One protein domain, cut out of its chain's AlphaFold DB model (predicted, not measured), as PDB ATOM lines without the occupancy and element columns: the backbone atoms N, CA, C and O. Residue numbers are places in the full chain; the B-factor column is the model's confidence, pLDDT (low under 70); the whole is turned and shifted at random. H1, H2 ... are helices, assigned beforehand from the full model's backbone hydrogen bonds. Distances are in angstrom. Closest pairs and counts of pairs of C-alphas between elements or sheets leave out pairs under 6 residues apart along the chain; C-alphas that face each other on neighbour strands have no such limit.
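What this domain is: This is residues 49 to 156 of the 160 residues of an uncharacterized protein of Kockovaella imperatae (UniProt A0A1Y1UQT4). Two pairs of helices make two layers that cross: H6 and H4, overlapping in part, form one, and H3 and H1, overlapping in part, the other. H2 packs on H3 and H4 at one end, H5 on H6 at the other. The printed part has 108 residues with six named helices, H1 to H6 along the chain, and no named strand: all helix. It is compact, with a radius of gyration of the C-alphas of 14.0 A, and elongated, spanning 44 by 28 by 20 A.

How they stand to each other: Begin at H6, residues 138 to 155, with a kink of 30 degrees near residue 145. Its residues 150 to 155 alone touch H4, residues 108 to 121, at a shallow tilt of 21 degrees, opposite ways; the closest C-alphas, Asn 116 and Arg 154, are 6.1 A apart. Its residues 141 to 149 alone touch H1, residues 49 to 58, about perpendicular at 82 degrees; the closest C-alphas, Ala 52 and Leu 149, are 7.5 A apart. H3, residues 77 to 93, touches H1 with residues 89 to 93 alone, closest C-alphas Asn 49 and Ile 93 at 5.5 A. H2, residues 63 to 73, touches H4, closest C-alphas Val 73 and Gln 110 at 5.9 A. Every O i to N i+4 pair is within hydrogen-bond range in H1, H2, H4 and H5, residues 126 to 130; H3 has 11 of 13, H6 12 of 14.

Where its parts are: Find C-alpha 138 at (35.561, -48.441, -20.699); H6 runs 24.5 A to C-alpha 155 at (21.725, -47.662, -0.505). H3 measures 22.3 A, H4 20.1 A.

The domain as a whole: The printed part has no cut. Look for the long link at residues 94 to 107; residues 58 to 60 and 102 to 104 have pLDDT under 70.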
ATOM      1  N   ASN A  49      35.934 -42.049  -6.257       76.19
ATOM      2  CA  ASN A  49      35.480 -40.663  -6.189       76.19
ATOM      3  C   ASN A  49      35.641 -39.980  -7.544       76.19
ATOM      4  O   ASN A  49      34.702 -39.337  -8.017       76.19
ATOM      5  N   LEU A  50      36.781 -40.178  -8.212       80.44
ATOM      6  CA  LEU A  50      36.991 -39.691  -9.575       80.44
ATOM      7  C   LEU A  50      35.995 -40.326 -10.550       80.44
ATOM      8  O   LEU A  50      35.394 -39.621 -11.361       80.44
ATOM      9  N   LEU A  51      35.755 -41.635 -10.433       80.00
ATOM     10  CA  LEU A  51      34.768 -42.334 -11.251       80.00
ATOM     11  C   LEU A  51      33.365 -41.762 -11.029       80.00
ATOM     12  O   LEU A  51      32.682 -41.423 -11.995       80.00
ATOM     13  N   ALA A  52      32.951 -41.594  -9.770       78.81
ATOM     14  CA  ALA A  52      31.670 -40.986  -9.447       78.81
ATOM     15  C   ALA A  52      31.564 -39.563  -9.985       78.81
ATOM     16  O   ALA A  52      30.580 -39.231 -10.640       78.81
ATOM     17  N   LYS A  53      32.589 -38.735  -9.792       82.12
ATOM     18  CA  LYS A  53      32.615 -37.365 -10.298       82.12
ATOM     19  C   LYS A  53      32.426 -37.319 -11.816       82.12
ATOM     20  O   LYS A  53      31.531 -36.616 -12.274       82.12
ATOM     21  N   LEU A  54      33.208 -38.086 -12.578       82.00
ATOM     22  CA  LEU A  54      33.157 -38.094 -14.046       82.00
ATOM     23  C   LEU A  54      31.807 -38.585 -14.575       82.00
ATOM     24  O   LEU A  54      31.240 -38.001 -15.500       82.00
ATOM     25  N   VAL A  55      31.252 -39.628 -13.962       79.88
ATOM     26  CA  VAL A  55      29.929 -40.143 -14.325       79.88
ATOM     27  C   VAL A  55      28.839 -39.100 -14.054       79.88
ATOM     28  O   VAL A  55      27.982 -38.857 -14.897       79.88
ATOM     29  N   LEU A  56      28.896 -38.421 -12.908       76.56
ATOM     30  CA  LEU A  56      27.920 -37.392 -12.529       76.56
ATOM     31  C   LEU A  56      28.111 -36.066 -13.281       76.56
ATOM     32  O   LEU A  56      27.209 -35.233 -13.305       76.56
ATOM     33  N   GLU A  57      29.290 -35.824 -13.844       74.88
ATOM     34  CA  GLU A  57      29.601 -34.643 -14.653       74.88
ATOM     35  C   GLU A  57      29.212 -34.836 -16.119       74.88
ATOM     36  O   GLU A  57      28.739 -33.904 -16.767       74.88
ATOM     37  N   THR A  58      29.311 -36.069 -16.615       69.00
ATOM     38  CA  THR A  58      28.779 -36.452 -17.931       69.00
ATOM     39  C   THR A  58      27.251 -36.584 -17.936       69.00
ATOM     40  O   THR A  58      26.636 -36.514 -19.001       69.00
ATOM     41  N   ALA A  59      26.625 -36.686 -16.758       67.00
ATOM     42  CA  ALA A  59      25.180 -36.715 -16.568       67.00
ATOM     43  C   ALA A  59      24.505 -35.368 -16.901       67.00
ATOM     44  O   ALA A  59      24.231 -34.541 -16.027       67.00
ATOM     45  N   LYS A  60      24.194 -35.142 -18.180       67.12
ATOM     46  CA  LYS A  60      23.339 -34.031 -18.617       67.12
ATOM     47  C   LYS A  60      21.866 -34.417 -18.466       67.12
ATOM     48  O   LYS A  60      21.246 -34.886 -19.411       67.12
ATOM     49  N   LEU A  61      21.312 -34.229 -17.270       70.12
ATOM     50  CA  LEU A  61      19.872 -34.383 -17.036       70.12
ATOM     51  C   LEU A  61      19.126 -33.182 -17.621       70.12
ATOM     52  O   LEU A  61      19.446 -32.031 -17.300       70.12
ATOM     53  N   ASN A  62      18.115 -33.440 -18.445       75.81
ATOM     54  CA  ASN A  62      17.313 -32.391 -19.059       75.81
ATOM     55  C   ASN A  62      16.296 -31.831 -18.065       75.81
ATOM     56  O   ASN A  62      15.930 -32.478 -17.086       75.81
ATOM     57  N   ALA A  63      15.778 -30.630 -18.336       74.50
ATOM     58  CA  ALA A  63      14.720 -30.034 -17.516       74.50
ATOM     59  C   ALA A  63      13.492 -30.954 -17.378       74.50
ATOM     60  O   ALA A  63      12.903 -31.004 -16.304       74.50
ATOM     61  N   ARG A  64      13.180 -31.730 -18.424       78.44
ATOM     62  CA  ARG A  64      12.094 -32.718 -18.436       78.44
ATOM     63  C   ARG A  64      12.315 -33.872 -17.454       78.44
ATOM     64  O   ARG A  64      11.370 -34.284 -16.797       78.44
ATOM     65  N   ASP A  65      13.549 -34.350 -17.300       83.00
ATOM     66  CA  ASP A  65      13.855 -35.437 -16.360       83.00
ATOM     67  C   ASP A  65      13.638 -34.975 -14.915       83.00
ATOM     68  O   ASP A  65      13.094 -35.699 -14.086       83.00
ATOM     69  N   TRP A  66      14.011 -33.728 -14.620       82.62
ATOM     70  CA  TRP A  66      13.774 -33.123 -13.311       82.62
ATOM     71  C   TRP A  66      12.292 -32.919 -12.995       82.62
ATOM     72  O   TRP A  66      11.932 -32.968 -11.820       82.62
ATOM     73  N   ASP A  67      11.469 -32.688 -14.019       83.81
ATOM     74  CA  ASP A  67      10.025 -32.474 -13.893       83.81
ATOM     75  C   ASP A  67       9.296 -33.774 -13.495       83.81
ATOM     76  O   ASP A  67       8.449 -33.817 -12.595       83.81
ATOM     77  N   GLU A  68       9.744 -34.884 -14.080       84.50
ATOM     78  CA  GLU A  68       9.273 -36.233 -13.765       84.50
ATOM     79  C   GLU A  68       9.681 -36.654 -12.335       84.50
ATOM     80  O   GLU A  68       8.865 -37.188 -11.572       84.50
ATOM     81  N   ILE A  69      10.911 -36.314 -11.914       84.75
ATOM     82  CA  ILE A  69      11.362 -36.499 -10.521       84.75
ATOM     83  C   ILE A  69      10.497 -35.675  -9.568       84.75
ATOM     84  O   ILE A  69      10.105 -36.180  -8.519       84.75
ATOM     85  N   SER A  70      10.197 -34.411  -9.896       84.75
ATOM     86  CA  SER A  70       9.361 -33.570  -9.030       84.75
ATOM     87  C   SER A  70       7.965 -34.132  -8.824       84.75
ATOM     88  O   SER A  70       7.483 -34.125  -7.691       84.75
ATOM     89  N   SER A  71       7.371 -34.689  -9.877       85.94
ATOM     90  CA  SER A  71       6.059 -35.338  -9.813       85.94
ATOM     91  C   SER A  71       6.082 -36.590  -8.933       85.94
ATOM     92  O   SER A  71       5.164 -36.819  -8.154       85.94
ATOM     93  N   THR A  72       7.165 -37.368  -8.996       85.19
ATOM     94  CA  THR A  72       7.316 -38.608  -8.216       85.19
ATOM     95  C   THR A  72       7.615 -38.343  -6.737       85.19
ATOM     96  O   THR A  72       7.095 -39.013  -5.851       85.19
ATOM     97  N   VAL A  73       8.490 -37.376  -6.455       81.38
ATOM     98  CA  VAL A  73       9.010 -37.097  -5.105       81.38
ATOM     99  C   VAL A  73       8.117 -36.111  -4.335       81.38
ATOM    100  O   VAL A  73       8.252 -35.969  -3.116       81.38
ATOM    101  N   GLY A  74       7.200 -35.431  -5.033       79.81
ATOM    102  CA  GLY A  74       6.302 -34.427  -4.459       79.81
ATOM    103  C   GLY A  74       7.028 -33.144  -4.047       79.81
ATOM    104  O   GLY A  74       6.657 -32.498  -3.071       79.81
ATOM    105  N   GLN A  75       8.114 -32.794  -4.741       83.00
ATOM    106  CA  GLN A  75       8.957 -31.629  -4.452       83.00
ATOM    107  C   GLN A  75       9.218 -30.838  -5.727       83.00
ATOM    108  O   GLN A  75       9.221 -31.402  -6.807       83.00
ATOM    109  N   THR A  76       9.470 -29.534  -5.625       85.06
ATOM    110  CA  THR A  76       9.697 -28.680  -6.802       85.06
ATOM    111  C   THR A  76      10.991 -29.046  -7.532       85.06
ATOM    112  O   THR A  76      12.025 -29.267  -6.900       85.06
ATOM    113  N   LEU A  77      10.981 -28.968  -8.865       84.88
ATOM    114  CA  LEU A  77      12.154 -29.145  -9.731       84.88
ATOM    115  C   LEU A  77      13.396 -28.375  -9.242       84.88
ATOM    116  O   LEU A  77      14.496 -28.928  -9.207       84.88
ATOM    117  N   SER A  78      13.235 -27.126  -8.796       84.31
ATOM    118  CA  SER A  78      14.336 -26.322  -8.246       84.31
ATOM    119  C   SER A  78      14.906 -26.898  -6.948       84.31
ATOM    120  O   SER A  78      16.125 -26.954  -6.793       84.31
ATOM    121  N   LYS A  79      14.052 -27.387  -6.038       85.25
ATOM    122  CA  LYS A  79      14.497 -28.029  -4.791       85.25
ATOM    123  C   LYS A  79      15.238 -29.336  -5.081       85.25
ATOM    124  O   LYS A  79      16.269 -29.583  -4.466       85.25
ATOM    125  N   ASN A  80      14.768 -30.122  -6.050       84.56
ATOM    126  CA  ASN A  80      15.402 -31.379  -6.469       84.56
ATOM    127  C   ASN A  80      16.800 -31.128  -7.046       84.56
ATOM    128  O   ASN A  80      17.770 -31.778  -6.654       84.56
ATOM    129  N   LYS A  81      16.911 -30.136  -7.938       84.38
ATOM    130  CA  LYS A  81      18.185 -29.711  -8.532       84.38
ATOM    131  C   LYS A  81      19.161 -29.206  -7.478       84.38
ATOM    132  O   LYS A  81      20.352 -29.507  -7.547       84.38
ATOM    133  N   ASP A  82      18.678 -28.429  -6.516       86.12
ATOM    134  CA  ASP A  82      19.516 -27.898  -5.447       86.12
ATOM    135  C   ASP A  82      19.968 -28.980  -4.477       86.12
ATOM    136  O   ASP A  82      21.152 -29.029  -4.159       86.12
ATOM    137  N   LEU A  83      19.081 -29.887  -4.072       85.44
ATOM    138  CA  LEU A  83      19.441 -31.040  -3.252       85.44
ATOM    139  C   LEU A  83      20.494 -31.903  -3.954       85.44
ATOM    140  O   LEU A  83      21.509 -32.256  -3.354       85.44
ATOM    141  N   TRP A  84      20.290 -32.198  -5.239       85.00
ATOM    142  CA  TRP A  84      21.248 -32.966  -6.022       85.00
ATOM    143  C   TRP A  84      22.607 -32.276  -6.110       85.00
ATOM    144  O   TRP A  84      23.624 -32.897  -5.826       85.00
ATOM    145  N   ARG A  85      22.645 -30.989  -6.472       83.81
ATOM    146  CA  ARG A  85      23.907 -30.259  -6.656       83.81
ATOM    147  C   ARG A  85      24.624 -29.968  -5.341       83.81
ATOM    148  O   ARG A  85      25.830 -30.164  -5.276       83.81
ATOM    149  N   LYS A  86      23.906 -29.475  -4.328       84.19
ATOM    150  CA  LYS A  86      24.485 -28.973  -3.069       84.19
ATOM    151  C   LYS A  86      24.761 -30.091  -2.077       84.19
ATOM    152  O   LYS A  86      25.777 -30.041  -1.391       84.19
ATOM    153  N   VAL A  87      23.874 -31.083  -2.002       82.25
ATOM    154  CA  VAL A  87      23.971 -32.167  -1.023       82.25
ATOM    155  C   VAL A  87      24.511 -33.415  -1.694       82.25
ATOM    156  O   VAL A  87      25.643 -33.790  -1.440       82.25
ATOM    157  N   ILE A  88      23.749 -34.044  -2.582       83.25
ATOM    158  CA  ILE A  88      24.061 -35.402  -3.043       83.25
ATOM    159  C   ILE A  88      25.391 -35.438  -3.807       83.25
ATOM    160  O   ILE A  88      26.317 -36.111  -3.371       83.25
ATOM    161  N   LYS A  89      25.547 -34.650  -4.875       82.06
ATOM    162  CA  LYS A  89      26.783 -34.589  -5.671       82.06
ATOM    163  C   LYS A  89      27.991 -34.221  -4.810       82.06
ATOM    164  O   LYS A  89      29.017 -34.890  -4.894       82.06
ATOM    165  N   THR A  90      27.864 -33.203  -3.960       82.75
ATOM    166  CA  THR A  90      28.939 -32.775  -3.054       82.75
ATOM    167  C   THR A  90      29.347 -33.886  -2.090       82.75
ATOM    168  O   THR A  90      30.532 -34.160  -1.941       82.75
ATOM    169  N   GLN A  91      28.381 -34.553  -1.456       82.56
ATOM    170  CA  GLN A  91      28.635 -35.602  -0.466       82.56
ATOM    171  C   GLN A  91      29.165 -36.888  -1.122       82.56
ATOM    172  O   GLN A  91      30.057 -37.515  -0.559       82.56
ATOM    173  N   LEU A  92      28.698 -37.242  -2.329       79.75
ATOM    174  CA  LEU A  92      29.265 -38.350  -3.108       79.75
ATOM    175  C   LEU A  92      30.739 -38.109  -3.439       79.75
ATOM    176  O   LEU A  92      31.543 -39.015  -3.262       79.75
ATOM    177  N   ILE A  93      31.093 -36.905  -3.901       77.38
ATOM    178  CA  ILE A  93      32.487 -36.553  -4.220       77.38
ATOM    179  C   ILE A  93      33.338 -36.494  -2.945       77.38
ATOM    180  O   ILE A  93      34.507 -36.862  -2.966       77.38
ATOM    181  N   ALA A  94      32.752 -36.054  -1.830       78.19
ATOM    182  CA  ALA A  94      33.417 -36.004  -0.534       78.19
ATOM    183  C   ALA A  94      33.540 -37.377   0.156       78.19
ATOM    184  O   ALA A  94      34.074 -37.434   1.264       78.19
ATOM    185  N   GLY A  95      33.024 -38.463  -0.438       72.75
ATOM    186  CA  GLY A  95      33.043 -39.800   0.165       72.75
ATOM    187  C   GLY A  95      32.222 -39.904   1.456       72.75
ATOM    188  O   GLY A  95      32.544 -40.708   2.328       72.75
ATOM    189  N   LYS A  96      31.179 -39.080   1.610       77.94
ATOM    190  CA  LYS A  96      30.326 -38.999   2.806       77.94
ATOM    191  C   LYS A  96      28.928 -39.569   2.545       77.94
ATOM    192  O   LYS A  96      28.467 -39.657   1.408       77.94
ATOM    193  N   GLU A  97      28.239 -39.952   3.618       79.75
ATOM    194  CA  GLU A  97      26.859 -40.450   3.573       79.75
ATOM    195  C   GLU A  97      25.886 -39.332   3.176       79.75
ATOM    196  O   GLU A  97      25.486 -38.496   3.988       79.75
ATOM    197  N   TRP A  98      25.467 -39.316   1.914       81.94
ATOM    198  CA  TRP A  98      24.498 -38.331   1.436       81.94
ATOM    199  C   TRP A  98      23.069 -38.630   1.907       81.94
ATOM    200  O   TRP A  98      22.258 -37.711   2.038       81.94
ATOM    201  N   SER A  99      22.746 -39.899   2.181       78.00
ATOM    202  CA  SER A  99      21.402 -40.330   2.581       78.00
ATOM    203  C   SER A  99      20.998 -39.758   3.937       78.00
ATOM    204  O   SER A  99      19.938 -39.143   4.041       78.00
ATOM    205  N   LYS A 100      21.881 -39.854   4.939       74.88
ATOM    206  CA  LYS A 100      21.669 -39.354   6.309       74.88
ATOM    207  C   LYS A 100      21.923 -37.854   6.477       74.88
ATOM    208  O   LYS A 100      21.897 -37.355   7.597       74.88
ATOM    209  N   SER A 101      22.171 -37.118   5.391       72.81
ATOM    210  CA  SER A 101      22.433 -35.678   5.468       72.81
ATOM    211  C   SER A 101      21.282 -34.942   6.165       72.81
ATOM    212  O   SER A 101      20.120 -35.105   5.775       72.81
ATOM    213  N   THR A 102      21.606 -34.119   7.168       68.31
ATOM    214  CA  THR A 102      20.666 -33.298   7.940       68.31
ATOM    215  C   THR A 102      20.021 -32.247   7.039       68.31
ATOM    216  O   THR A 102      20.519 -31.140   6.871       68.31
ATOM    217  N   SER A 103      18.922 -32.617   6.389       68.56
ATOM    218  CA  SER A 103      18.107 -31.723   5.570       68.56
ATOM    219  C   SER A 103      16.694 -31.732   6.148       68.56
ATOM    220  O   SER A 103      15.999 -32.734   5.985       68.56
ATOM    221  N   PRO A 104      16.253 -30.652   6.818       66.69
ATOM    222  CA  PRO A 104      14.989 -30.642   7.559       66.69
ATOM    223  C   PRO A 104      13.753 -30.835   6.667       66.69
ATOM    224  O   PRO A 104      12.710 -31.259   7.144       66.69
ATOM    225  N   SER A 105      13.864 -30.566   5.364       78.00
ATOM    226  CA  SER A 105      12.759 -30.698   4.403       78.00
ATOM    227  C   SER A 105      12.774 -31.997   3.589       78.00
ATOM    228  O   SER A 105      11.954 -32.136   2.686       78.00
ATOM    229  N   TRP A 106      13.717 -32.914   3.843       81.62
ATOM    230  CA  TRP A 106      13.974 -34.058   2.964       81.62
ATOM    231  C   TRP A 106      14.188 -35.357   3.728       81.62
ATOM    232  O   TRP A 106      15.190 -35.533   4.426       81.62
ATOM    233  N   THR A 107      13.295 -36.315   3.501       86.06
ATOM    234  CA  THR A 107      13.432 -37.667   4.048       86.06
ATOM    235  C   THR A 107      14.490 -38.474   3.295       86.06
ATOM    236  O   THR A 107      14.788 -38.228   2.122       86.06
ATOM    237  N   ASN A 108      15.049 -39.485   3.961       84.44
ATOM    238  CA  ASN A 108      16.029 -40.384   3.347       84.44
ATOM    239  C   ASN A 108      15.423 -41.129   2.147       84.44
ATOM    240  O   ASN A 108      16.081 -41.267   1.120       84.44
ATOM    241  N   GLN A 109      14.148 -41.524   2.234       84.31
ATOM    242  CA  GLN A 109      13.425 -42.179   1.140       84.31
ATOM    243  C   GLN A 109      13.286 -41.274  -0.089       84.31
ATOM    244  O   GLN A 109      13.562 -41.720  -1.199       84.31
ATOM    245  N   GLN A 110      12.939 -39.995   0.095       85.56
ATOM    246  CA  GLN A 110      12.849 -39.034  -1.012       85.56
ATOM    247  C   GLN A 110      14.202 -38.815  -1.692       85.56
ATOM    248  O   GLN A 110      14.276 -38.784  -2.920       85.56
ATOM    249  N   LYS A 111      15.285 -38.710  -0.908       85.62
ATOM    250  CA  LYS A 111      16.644 -38.605  -1.457       85.62
ATOM    251  C   LYS A 111      16.987 -39.854  -2.270       85.62
ATOM    252  O   LYS A 111      17.448 -39.728  -3.396       85.62
ATOM    253  N   ILE A 112      16.723 -41.049  -1.735       86.06
ATOM    254  CA  ILE A 112      16.993 -42.322  -2.422       86.06
ATOM    255  C   ILE A 112      16.198 -42.434  -3.725       86.06
ATOM    256  O   ILE A 112      16.777 -42.778  -4.754       86.06
ATOM    257  N   ALA A 113      14.906 -42.099  -3.711       85.94
ATOM    258  CA  ALA A 113      14.070 -42.094  -4.907       85.94
ATOM    259  C   ALA A 113      14.620 -41.138  -5.977       85.94
ATOM    260  O   ALA A 113      14.786 -41.537  -7.128       85.94
ATOM    261  N   LEU A 114      14.988 -39.914  -5.581       86.06
ATOM    262  CA  LEU A 114      15.589 -38.923  -6.472       86.06
ATOM    263  C   LEU A 114      16.900 -39.430  -7.083       86.06
ATOM    264  O   LEU A 114      17.099 -39.309  -8.290       86.06
ATOM    265  N   VAL A 115      17.784 -40.026  -6.280       85.00
ATOM    266  CA  VAL A 115      19.060 -40.550  -6.782       85.00
ATOM    267  C   VAL A 115      18.855 -41.731  -7.717       85.00
ATOM    268  O   VAL A 115      19.457 -41.747  -8.784       85.00
ATOM    269  N   ASN A 116      18.000 -42.689  -7.360       85.69
ATOM    270  CA  ASN A 116      17.670 -43.817  -8.232       85.69
ATOM    271  C   ASN A 116      17.195 -43.326  -9.599       85.69
ATOM    272  O   ASN A 116      17.729 -43.744 -10.620       85.69
ATOM    273  N   TYR A 117      16.272 -42.368  -9.602       85.88
ATOM    274  CA  TYR A 117      15.728 -41.811 -10.829       85.88
ATOM    275  C   TYR A 117      16.794 -41.149 -11.700       85.88
ATOM    276  O   TYR A 117      16.862 -41.359 -12.910       85.88
ATOM    277  N   ILE A 118      17.664 -40.358 -11.071       81.56
ATOM    278  CA  ILE A 118      18.771 -39.706 -11.759       81.56
ATOM    279  C   ILE A 118      19.713 -40.742 -12.359       81.56
ATOM    280  O   ILE A 118      20.098 -40.601 -13.514       81.56
ATOM    281  N   LEU A 119      20.078 -41.776 -11.605       82.38
ATOM    282  CA  LEU A 119      20.963 -42.832 -12.084       82.38
ATOM    283  C   LEU A 119      20.354 -43.598 -13.262       82.38
ATOM    284  O   LEU A 119      21.078 -43.903 -14.206       82.38
ATOM    285  N   ASP A 120      19.047 -43.857 -13.227       82.50
ATOM    286  CA  ASP A 120      18.333 -44.581 -14.282       82.50
ATOM    287  C   ASP A 120      18.201 -43.748 -15.568       82.50
ATOM    288  O   ASP A 120      18.301 -44.284 -16.672       82.50
ATOM    289  N   LYS A 121      18.025 -42.425 -15.448       80.31
ATOM    290  CA  LYS A 121      17.943 -41.501 -16.596       80.31
ATOM    291  C   LYS A 121      19.305 -41.046 -17.112       80.31
ATOM    292  O   LYS A 121      19.417 -40.582 -18.245       80.31
ATOM    293  N   THR A 122      20.350 -41.153 -16.296       77.62
ATOM    294  CA  THR A 122      21.691 -40.709 -16.667       77.62
ATOM    295  C   THR A 122      22.300 -41.661 -17.692       77.62
ATOM    296  O   THR A 122      22.745 -42.763 -17.372       77.62
ATOM    297  N   SER A 123      22.407 -41.199 -18.936       78.44
ATOM    298  CA  SER A 123      23.238 -41.849 -19.946       78.44
ATOM    299  C   SER A 123      24.695 -41.418 -19.777       78.44
ATOM    300  O   SER A 123      25.029 -40.246 -19.951       78.44
ATOM    301  N   VAL A 124      25.572 -42.367 -19.461       81.62
ATOM    302  CA  VAL A 124      27.005 -42.116 -19.266       81.62
ATOM    303  C   VAL A 124      27.776 -42.506 -20.518       81.62
ATOM    304  O   VAL A 124      27.653 -43.637 -20.995       81.62
ATOM    305  N   ASN A 125      28.620 -41.603 -21.014       83.38
ATOM    306  CA  ASN A 125      29.577 -41.922 -22.069       83.38
ATOM    307  C   ASN A 125      30.841 -42.559 -21.465       83.38
ATOM    308  O   ASN A 125      31.762 -41.864 -21.032       83.38
ATOM    309  N   TRP A 126      30.877 -43.892 -21.424       84.00
ATOM    310  CA  TRP A 126      31.978 -44.655 -20.827       84.00
ATOM    311  C   TRP A 126      33.316 -44.445 -21.537       84.00
ATOM    312  O   TRP A 126      34.344 -44.478 -20.868       84.00
ATOM    313  N   ASP A 127      33.318 -44.182 -22.845       84.25
ATOM    314  CA  ASP A 127      34.536 -43.889 -23.607       84.25
ATOM    315  C   ASP A 127      35.185 -42.583 -23.154       84.25
ATOM    316  O   ASP A 127      36.405 -42.500 -23.020       84.25
ATOM    317  N   GLN A 128      34.375 -41.563 -22.860       85.12
ATOM    318  CA  GLN A 128      34.876 -40.306 -22.311       85.12
ATOM    319  C   GLN A 128      35.419 -40.495 -20.890       85.12
ATOM    320  O   GLN A 128      36.492 -39.990 -20.578       85.12
ATOM    321  N   VAL A 129      34.707 -41.248 -20.047       84.44
ATOM    322  CA  VAL A 129      35.135 -41.515 -18.665       84.44
ATOM    323  C   VAL A 129      36.426 -42.342 -18.638       84.44
ATOM    324  O   VAL A 129      37.322 -42.053 -17.851       84.44
ATOM    325  N   ALA A 130      36.567 -43.338 -19.518       84.75
ATOM    326  CA  ALA A 130      37.749 -44.195 -19.587       84.75
ATOM    327  C   ALA A 130      39.028 -43.441 -19.972       84.75
ATOM    328  O   ALA A 130      40.101 -43.811 -19.510       84.75
ATOM    329  N   ARG A 131      38.929 -42.347 -20.742       86.19
ATOM    330  CA  ARG A 131      40.086 -41.490 -21.071       86.19
ATOM    331  C   ARG A 131      40.751 -40.885 -19.837       86.19
ATOM    332  O   ARG A 131      41.938 -40.588 -19.881       86.19
ATOM    333  N   SER A 132      40.010 -40.719 -18.742       82.12
ATOM    334  CA  SER A 132      40.551 -40.238 -17.468       82.12
ATOM    335  C   SER A 132      41.250 -41.331 -16.647       82.12
ATOM    336  O   SER A 132      41.871 -41.015 -15.638       82.12
ATOM    337  N   PHE A 133      41.166 -42.601 -17.062       80.88
ATOM    338  CA  PHE A 133      41.796 -43.740 -16.394       80.88
ATOM    339  C   PHE A 133      42.823 -44.407 -17.329       80.88
ATOM    340  O   PHE A 133      42.459 -45.297 -18.105       80.88
ATOM    341  N   PRO A 134      44.113 -44.021 -17.272       78.44
ATOM    342  CA  PRO A 134      45.134 -44.617 -18.129       78.44
ATOM    343  C   PRO A 134      45.246 -46.128 -17.877       78.44
ATOM    344  O   PRO A 134      45.277 -46.593 -16.737       78.44
ATOM    345  N   GLY A 135      45.265 -46.915 -18.957       80.38
ATOM    346  CA  GLY A 135      45.383 -48.376 -18.888       80.38
ATOM    347  C   GLY A 135      44.112 -49.122 -18.460       80.38
ATOM    348  O   GLY A 135      44.193 -50.307 -18.131       80.38
ATOM    349  N   LYS A 136      42.939 -48.471 -18.448       79.12
ATOM    350  CA  LYS A 136      41.647 -49.118 -18.159       79.12
ATOM    351  C   LYS A 136      40.718 -49.073 -19.368       79.12
ATOM    352  O   LYS A 136      40.607 -48.063 -20.053       79.12
ATOM    353  N   SER A 137      40.015 -50.179 -19.607       85.06
ATOM    354  CA  SER A 137      38.987 -50.249 -20.650       85.06
ATOM    355  C   SER A 137      37.670 -49.624 -20.162       85.06
ATOM    356  O   SER A 137      37.299 -49.835 -19.001       85.06
ATOM    357  N   PRO A 138      36.899 -48.943 -21.031       84.12
ATOM    358  CA  PRO A 138      35.561 -48.441 -20.699       84.12
ATOM    359  C   PRO A 138      34.618 -49.527 -20.169       84.12
ATOM    360  O   PRO A 138      33.787 -49.254 -19.303       84.12
ATOM    361  N   ILE A 139      34.792 -50.778 -20.607       85.75
ATOM    362  CA  ILE A 139      34.016 -51.921 -20.112       85.75
ATOM    363  C   ILE A 139      34.297 -52.161 -18.624       85.75
ATOM    364  O   ILE A 139      33.366 -52.333 -17.841       85.75
ATOM    365  N   GLN A 140      35.567 -52.115 -18.211       84.56
ATOM    366  CA  GLN A 140      35.960 -52.305 -16.812       84.56
ATOM    367  C   GLN A 140      35.425 -51.175 -15.929       84.56
ATOM    368  O   GLN A 140      34.908 -51.422 -14.843       84.56
ATOM    369  N   VAL A 141      35.511 -49.935 -16.415       84.81
ATOM    370  CA  VAL A 141      35.007 -48.747 -15.715       84.81
ATOM    371  C   VAL A 141      33.490 -48.837 -15.501       84.81
ATOM    372  O   VAL A 141      33.000 -48.626 -14.389       84.81
ATOM    373  N   LYS A 142      32.746 -49.233 -16.540       86.44
ATOM    374  CA  LYS A 142      31.302 -49.486 -16.466       86.44
ATOM    375  C   LYS A 142      30.962 -50.600 -15.478       86.44
ATOM    376  O   LYS A 142      29.998 -50.481 -14.724       86.44
ATOM    377  N   ASP A 143      31.734 -51.680 -15.475       86.12
ATOM    378  CA  ASP A 143      31.518 -52.810 -14.574       86.12
ATOM    379  C   ASP A 143      31.707 -52.418 -13.110       86.12
ATOM    380  O   ASP A 143      30.866 -52.754 -12.277       86.12
ATOM    381  N   VAL A 144      32.750 -51.648 -12.799       84.81
ATOM    382  CA  VAL A 144      32.975 -51.104 -11.452       84.81
ATOM    383  C   VAL A 144      31.840 -50.168 -11.052       84.81
ATOM    384  O   VAL A 144      31.324 -50.272  -9.938       84.81
ATOM    385  N   TRP A 145      31.385 -49.301 -11.963       85.19
ATOM    386  CA  TRP A 145      30.227 -48.452 -11.701       85.19
ATOM    387  C   TRP A 145      28.992 -49.284 -11.352       85.19
ATOM    388  O   TRP A 145      28.378 -49.054 -10.318       85.19
ATOM    389  N   ARG A 146      28.656 -50.296 -12.159       84.44
ATOM    390  CA  ARG A 146      27.454 -51.123 -11.970       84.44
ATOM    391  C   ARG A 146      27.515 -52.042 -10.755       84.44
ATOM    392  O   ARG A 146      26.498 -52.214 -10.091       84.44
ATOM    393  N   LYS A 147      28.673 -52.639 -10.479       84.50
ATOM    394  CA  LYS A 147      28.841 -53.652  -9.424       84.50
ATOM    395  C   LYS A 147      29.196 -53.051  -8.069       84.50
ATOM    396  O   LYS A 147      28.868 -53.643  -7.048       84.50
ATOM    397  N   VAL A 148      29.864 -51.897  -8.047       82.00
ATOM    398  CA  VAL A 148      30.395 -51.303  -6.811       82.00
ATOM    399  C   VAL A 148      29.697 -49.989  -6.486       82.00
ATOM    400  O   VAL A 148      29.141 -49.856  -5.398       82.00
ATOM    401  N   LEU A 149      29.701 -49.018  -7.405       80.88
ATOM    402  CA  LEU A 149      29.220 -47.667  -7.095       80.88
ATOM    403  C   LEU A 149      27.696 -47.586  -7.086       80.88
ATOM    404  O   LEU A 149      27.138 -47.139  -6.096       80.88
ATOM    405  N   LEU A 150      27.014 -48.071  -8.123       81.56
ATOM    406  CA  LEU A 150      25.552 -48.115  -8.211       81.56
ATOM    407  C   LEU A 150      24.916 -48.683  -6.936       81.56
ATOM    408  O   LEU A 150      24.148 -47.959  -6.313       81.56
ATOM    409  N   PRO A 151      25.237 -49.903  -6.469       84.88
ATOM    410  CA  PRO A 151      24.594 -50.445  -5.277       84.88
ATOM    411  C   PRO A 151      24.923 -49.656  -4.002       84.88
ATOM    412  O   PRO A 151      24.039 -49.501  -3.164       84.88
ATOM    413  N   LYS A 152      26.141 -49.110  -3.858       82.38
ATOM    414  CA  LYS A 152      26.487 -48.222  -2.732       82.38
ATOM    415  C   LYS A 152      25.655 -46.945  -2.755       82.38
ATOM    416  O   LYS A 152      25.039 -46.585  -1.759       82.38
ATOM    417  N   ILE A 153      25.584 -46.301  -3.917       82.44
ATOM    418  CA  ILE A 153      24.823 -45.074  -4.102       82.44
ATOM    419  C   ILE A 153      23.340 -45.367  -3.855       82.44
ATOM    420  O   ILE A 153      22.754 -44.718  -3.010       82.44
ATOM    421  N   ARG A 154      22.731 -46.397  -4.450       81.88
ATOM    422  CA  ARG A 154      21.304 -46.715  -4.226       81.88
ATOM    423  C   ARG A 154      20.951 -46.967  -2.754       81.88
ATOM    424  O   ARG A 154      19.834 -46.665  -2.345       81.88
ATOM    425  N   ARG A 155      21.889 -47.494  -1.960       80.19
ATOM    426  CA  ARG A 155      21.725 -47.662  -0.505       80.19
ATOM    427  C   ARG A 155      21.948 -46.377   0.290       80.19
ATOM    428  O   ARG A 155      21.479 -46.277   1.418       80.19
ATOM    429  N   GLY A 156      22.615 -45.387  -0.297       75.81
ATOM    430  CA  GLY A 156      22.987 -44.155   0.385       75.81
ATOM    431  C   GLY A 156      24.320 -44.229   1.125       75.81
ATOM    432  O   GLY A 156      24.560 -43.386   1.992       75.81
TER     433      GLY A 156